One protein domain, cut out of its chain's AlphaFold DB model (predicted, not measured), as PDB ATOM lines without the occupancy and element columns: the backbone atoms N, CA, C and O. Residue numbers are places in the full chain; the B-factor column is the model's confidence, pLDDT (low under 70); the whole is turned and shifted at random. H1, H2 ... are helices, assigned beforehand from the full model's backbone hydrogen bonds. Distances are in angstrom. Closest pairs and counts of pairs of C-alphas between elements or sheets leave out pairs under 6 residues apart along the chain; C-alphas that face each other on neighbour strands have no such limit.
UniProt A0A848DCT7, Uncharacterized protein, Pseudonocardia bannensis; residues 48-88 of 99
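What this domain is: This is residues 48 to 88 of the 99 residues of an uncharacterized protein of Pseudonocardia bannensis (UniProt A0A848DCT7). One long helix, H2, makes most of the length of a thin, lopsided shape; near its first turns sits a much shorter helix, H1, and a loop, residues 55 to 65, reaches out at that end and folds back to join the two. Residues 74 to 88 of H2 stick out as a bare arm. The printed part has 41 residues, with H1 before H2 along the chain and no named strand; its class is all helix. It is only just extended, close to loose, with a radius of gyration of the C-alphas of 13.9 A, and its C-alphas span 46 by 14 by 9 A.

How they stand to each other: Begin with H2, residues 66 to 88, the longest helix. Look next at H1, residues 48 to 54: the two only just touch, with 3 pairs of C-alphas within 8 A. The closest C-alphas are those of Ala 51 and Ala 69, 6.2 A apart. H2 touches H1 with residues 66 to 69 alone. Their lines stand at a steep tilt of 38 degrees, and they run opposite ways, a helical hairpin. In both H1 and H2 every O i to N i+4 pair is within hydrogen-bond range.

Where its parts are: Find C-alpha 66 at (41.188, -22.774, -15.749); from there H2 runs 33.0 A to C-alpha 88 at (40.805, 9.910, -20.478). Then go back to C-alpha 48 at (41.216, -17.101, -9.488), where H1 begins; it measures 10.1 A to C-alpha 54.

The domain as a whole: The two C-alphas farthest apart are those of Ala 59, in the loop, and Lys 88, at 46.6 A. The link from H1 to H2, 11 residues, is long. The printed part has no cut. The mean pLDDT of the printed part is 77.7, and confidence is low, under 70, at residues 55 to 63 and 85 to 88.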
ATOM      1  N   VAL A  48      40.321 -15.994  -9.857       88.88
ATOM      2  CA  VAL A  48      41.216 -17.101  -9.488       88.88
ATOM      3  C   VAL A  48      40.641 -17.894  -8.316       88.88
ATOM      4  O   VAL A  48      40.590 -19.115  -8.381       88.88
ATOM      5  N   LEU A  49      40.150 -17.221  -7.272       86.25
ATOM      6  CA  LEU A  49      39.531 -17.882  -6.120       86.25
ATOM      7  C   LEU A  49      38.287 -18.679  -6.515       86.25
ATOM      8  O   LEU A  49      38.125 -19.801  -6.057       86.25
ATOM      9  N   THR A  50      37.442 -18.139  -7.395       85.94
ATOM     10  CA  THR A  50      36.277 -18.868  -7.918       85.94
ATOM     11  C   THR A  50      36.709 -20.139  -8.639       85.94
ATOM     12  O   THR A  50      36.142 -21.195  -8.387       85.94
ATOM     13  N   ALA A  51      37.749 -20.064  -9.473       84.81
ATOM     14  CA  ALA A  51      38.280 -21.234 -10.171       84.81
ATOM     15  C   ALA A  51      38.844 -22.296  -9.222       84.81
ATOM     16  O   ALA A  51      38.680 -23.481  -9.471       84.81
ATOM     17  N   LEU A  52      39.459 -21.882  -8.113       82.38
ATOM     18  CA  LEU A  52      39.978 -22.807  -7.104       82.38
ATOM     19  C   LEU A  52      38.880 -23.426  -6.228       82.38
ATOM     20  O   LEU A  52      39.025 -24.561  -5.800       82.38
ATOM     21  N   VAL A  53      37.815 -22.678  -5.921       82.31
ATOM     22  CA  VAL A  53      36.723 -23.142  -5.043       82.31
ATOM     23  C   VAL A  53      35.715 -24.008  -5.795       82.31
ATOM     24  O   VAL A  53      35.168 -24.932  -5.211       82.31
ATOM     25  N   VAL A  54      35.437 -23.680  -7.057       76.44
ATOM     26  CA  VAL A  54      34.370 -24.311  -7.854       76.44
ATOM     27  C   VAL A  54      34.929 -25.317  -8.864       76.44
ATOM     28  O   VAL A  54      34.227 -26.228  -9.276       76.44
ATOM     29  N   GLY A  55      36.182 -25.174  -9.292       66.62
ATOM     30  CA  GLY A  55      36.799 -26.043 -10.298       66.62
ATOM     31  C   GLY A  55      37.330 -27.379  -9.770       66.62
ATOM     32  O   GLY A  55      38.259 -27.901 -10.366       66.62
ATOM     33  N   ASP A  56      36.832 -27.892  -8.642       65.56
ATOM     34  CA  ASP A  56      37.236 -29.201  -8.102       65.56
ATOM     35  C   ASP A  56      36.028 -29.964  -7.539       65.56
ATOM     36  O   ASP A  56      36.020 -30.434  -6.404       65.56
ATOM     37  N   ASP A  57      34.957 -30.069  -8.330       63.62
ATOM     38  CA  ASP A  57      33.734 -30.768  -7.904       63.62
ATOM     39  C   ASP A  57      33.754 -32.278  -8.224       63.62
ATOM     40  O   ASP A  57      32.760 -32.976  -8.017       63.62
ATOM     41  N   GLY A  58      34.869 -32.826  -8.731       58.09
ATOM     42  CA  GLY A  58      35.097 -34.272  -8.919       58.09
ATOM     43  C   GLY A  58      34.127 -35.000  -9.871       58.09
ATOM     44  O   GLY A  58      34.306 -36.183 -10.166       58.09
ATOM     45  N   ALA A  59      33.112 -34.309 -10.387       59.78
ATOM     46  CA  ALA A  59      32.002 -34.848 -11.160       59.78
ATOM     47  C   ALA A  59      32.126 -34.496 -12.650       59.78
ATOM     48  O   ALA A  59      31.189 -33.995 -13.259       59.78
ATOM     49  N   GLY A  60      33.298 -34.737 -13.248       57.19
ATOM     50  CA  GLY A  60      33.524 -34.757 -14.706       57.19
ATOM     51  C   GLY A  60      33.337 -33.442 -15.483       57.19
ATOM     52  O   GLY A  60      33.764 -33.364 -16.633       57.19
ATOM     53  N   ALA A  61      32.744 -32.415 -14.882       60.38
ATOM     54  CA  ALA A  61      32.569 -31.093 -15.457       60.38
ATOM     55  C   ALA A  61      32.938 -30.050 -14.401       60.38
ATOM     56  O   ALA A  61      32.158 -29.825 -13.483       60.38
ATOM     57  N   ASP A  62      34.100 -29.411 -14.554       67.50
ATOM     58  CA  ASP A  62      34.445 -28.227 -13.767       67.50
ATOM     59  C   ASP A  62      33.524 -27.080 -14.189       67.50
ATOM     60  O   ASP A  62      33.670 -26.560 -15.305       67.50
ATOM     61  N   PRO A  63      32.586 -26.638 -13.331       69.19
ATOM     62  CA  PRO A  63      31.691 -25.534 -13.664       69.19
ATOM     63  C   PRO A  63      32.473 -24.233 -13.903       69.19
ATOM     64  O   PRO A  63      32.002 -23.336 -14.605       69.19
ATOM     65  N   PHE A  64      33.681 -24.137 -13.333       76.75
ATOM     66  CA  PHE A  64      34.574 -22.995 -13.469       76.75
ATOM     67  C   PHE A  64      36.052 -23.419 -13.496       76.75
ATOM     68  O   PHE A  64      36.801 -23.215 -12.546       76.75
ATOM     69  N   GLY A  65      36.476 -24.023 -14.606       80.31
ATOM     70  CA  GLY A  65      37.865 -24.448 -14.804       80.31
ATOM     71  C   GLY A  65      38.835 -23.324 -15.203       80.31
ATOM     72  O   GLY A  65      38.466 -22.161 -15.406       80.31
ATOM     73  N   ALA A  66      40.105 -23.695 -15.386       83.62
ATOM     74  CA  ALA A  66      41.188 -22.774 -15.749       83.62
ATOM     75  C   ALA A  66      40.948 -22.015 -17.073       83.62
ATOM     76  O   ALA A  66      41.285 -20.833 -17.171       83.62
ATOM     77  N   ASP A  67      40.334 -22.654 -18.078       85.81
ATOM     78  CA  ASP A  67      40.013 -22.009 -19.365       85.81
ATOM     79  C   ASP A  67      39.004 -20.858 -19.190       85.81
ATOM     80  O   ASP A  67      39.226 -19.743 -19.672       85.81
ATOM     81  N   GLN A  68      37.937 -21.080 -18.411       88.31
ATOM     82  CA  GLN A  68      36.970 -20.040 -18.044       88.31
ATOM     83  C   GLN A  68      37.638 -18.898 -17.273       88.31
ATOM     84  O   GLN A  68      37.397 -17.730 -17.585       88.31
ATOM     85  N   ALA A  69      38.507 -19.212 -16.311       89.88
ATOM     86  CA  ALA A  69      39.211 -18.205 -15.522       89.88
ATOM     87  C   ALA A  69      40.054 -17.266 -16.404       89.88
ATOM     88  O   ALA A  69      39.959 -16.042 -16.282       89.88
ATOM     89  N   ILE A  70      40.823 -17.818 -17.349       89.19
ATOM     90  CA  ILE A  70      41.653 -17.035 -18.281       89.19
ATOM     91  C   ILE A  70      40.784 -16.183 -19.219       89.19
ATOM     92  O   ILE A  70      41.106 -15.018 -19.486       89.19
ATOM     93  N   ARG A  71      39.647 -16.715 -19.688       92.00
ATOM     94  CA  ARG A  71      38.676 -15.957 -20.498       92.00
ATOM     95  C   ARG A  71      38.120 -14.756 -19.739       92.00
ATOM     96  O   ARG A  71      38.165 -13.638 -20.254       92.00
ATOM     97  N   TYR A  72      37.656 -14.951 -18.506       92.06
ATOM     98  CA  TYR A  72      37.145 -13.852 -17.682       92.06
ATOM     99  C   TYR A  72      38.229 -12.833 -17.331       92.06
ATOM    100  O   TYR A  72      37.959 -11.632 -17.355       92.06
ATOM    101  N   LEU A  73      39.466 -13.276 -17.096       93.12
ATOM    102  CA  LEU A  73      40.601 -12.380 -16.871       93.12
ATOM    103  C   LEU A  73      40.900 -11.508 -18.104       93.12
ATOM    104  O   LEU A  73      41.194 -10.316 -17.985       93.12
ATOM    105  N   THR A  74      40.766 -12.080 -19.301       93.81
ATOM    106  CA  THR A  74      40.915 -11.344 -20.563       93.81
ATOM    107  C   THR A  74      39.827 -10.279 -20.704       93.81
ATOM    108  O   THR A  74      40.142  -9.112 -20.951       93.81
ATOM    109  N   PHE A  75      38.555 -10.630 -20.471       92.88
ATOM    110  CA  PHE A  75      37.456  -9.656 -20.482       92.88
ATOM    111  C   PHE A  75      37.632  -8.561 -19.427       92.88
ATOM    112  O   PHE A  75      37.413  -7.389 -19.730       92.88
ATOM    113  N   LEU A  76      38.090  -8.911 -18.222       91.44
ATOM    114  CA  LEU A  76      38.405  -7.954 -17.161       91.44
ATOM    115  C   LEU A  76      39.485  -6.961 -17.610       91.44
ATOM    116  O   LEU A  76      39.360  -5.758 -17.383       91.44
ATOM    117  N   THR A  77      40.522  -7.451 -18.290       87.94
ATOM    118  CA  THR A  77      41.608  -6.617 -18.819       87.94
ATOM    119  C   THR A  77      41.101  -5.660 -19.895       87.94
ATOM    120  O   THR A  77      41.417  -4.472 -19.859       87.94
ATOM    121  N   ILE A  78      40.270  -6.146 -20.822       87.38
ATOM    122  CA  ILE A  78      39.634  -5.302 -21.843       87.38
ATOM    123  C   ILE A  78      38.757  -4.240 -21.170       87.38
ATOM    124  O   ILE A  78      38.894  -3.057 -21.478       87.38
ATOM    125  N   GLY A  79      37.923  -4.636 -20.207       84.88
ATOM    126  CA  GLY A  79      37.095  -3.727 -19.415       84.88
ATOM    127  C   GLY A  79      37.927  -2.647 -18.727       84.88
ATOM    128  O   GLY A  79      37.600  -1.471 -18.835       84.88
ATOM    129  N   TYR A  80      39.061  -3.012 -18.124       84.56
ATOM    130  CA  TYR A  80      39.988  -2.060 -17.513       84.56
ATOM    131  C   TYR A  80      40.582  -1.074 -18.528       84.56
ATOM    132  O   TYR A  80      40.667   0.123 -18.247       84.56
ATOM    133  N   MET A  81      40.963  -1.543 -19.720       80.50
ATOM    134  CA  MET A  81      41.457  -0.659 -20.783       80.50
ATOM    135  C   MET A  81      40.367   0.290 -21.283       80.50
ATOM    136  O   MET A  81      40.648   1.465 -21.513       80.50
ATOM    137  N   VAL A  82      39.122  -0.178 -21.376       76.75
ATOM    138  CA  VAL A  82      37.964   0.652 -21.732       76.75
ATOM    139  C   VAL A  82      37.666   1.674 -20.632       76.75
ATOM    140  O   VAL A  82      37.539   2.859 -20.934       76.75
ATOM    141  N   SER A  83      37.642   1.270 -19.358       75.62
ATOM    142  CA  SER A  83      37.470   2.172 -18.211       75.62
ATOM    143  C   SER A  83      38.571   3.235 -18.155       75.62
ATOM    144  O   SER A  83      38.270   4.405 -17.922       75.62
ATOM    145  N   ARG A  84      39.831   2.876 -18.450       71.56
ATOM    146  CA  ARG A  84      40.941   3.842 -18.545       71.56
ATOM    147  C   ARG A  84      40.854   4.750 -19.770       71.56
ATOM    148  O   ARG A  84      41.186   5.930 -19.664       71.56
ATOM    149  N   GLY A  85      40.442   4.218 -20.919       62.34
ATOM    150  CA  GLY A  85      40.340   4.954 -22.182       62.34
ATOM    151  C   GLY A  85      39.199   5.972 -22.178       62.34
ATOM    152  O   GLY A  85      39.413   7.136 -22.518       62.34
ATOM    153  N   LEU A  86      38.014   5.575 -21.708       58.09
ATOM    154  CA  LEU A  86      36.851   6.460 -21.578       58.09
ATOM    155  C   LEU A  86      37.071   7.541 -20.512       58.09
ATOM    156  O   LEU A  86      36.753   8.703 -20.753       58.09
ATOM    157  N   ALA A  87      37.705   7.204 -19.382       58.12
ATOM    158  CA  ALA A  87      38.051   8.182 -18.346       58.12
ATOM    159  C   ALA A  87      39.071   9.243 -18.814       58.12
ATOM    160  O   ALA A  87      39.171  10.310 -18.208       58.12
ATOM    161  N   LYS A  88      39.835   8.973 -19.884       54.12
ATOM    162  CA  LYS A  88      40.805   9.910 -20.478       54.12
ATOM    163  C   LYS A  88      40.228  10.693 -21.670       54.12
ATOM    164  O   LYS A  88      40.726  11.773 -21.970       54.12
TER     165      LYS A  88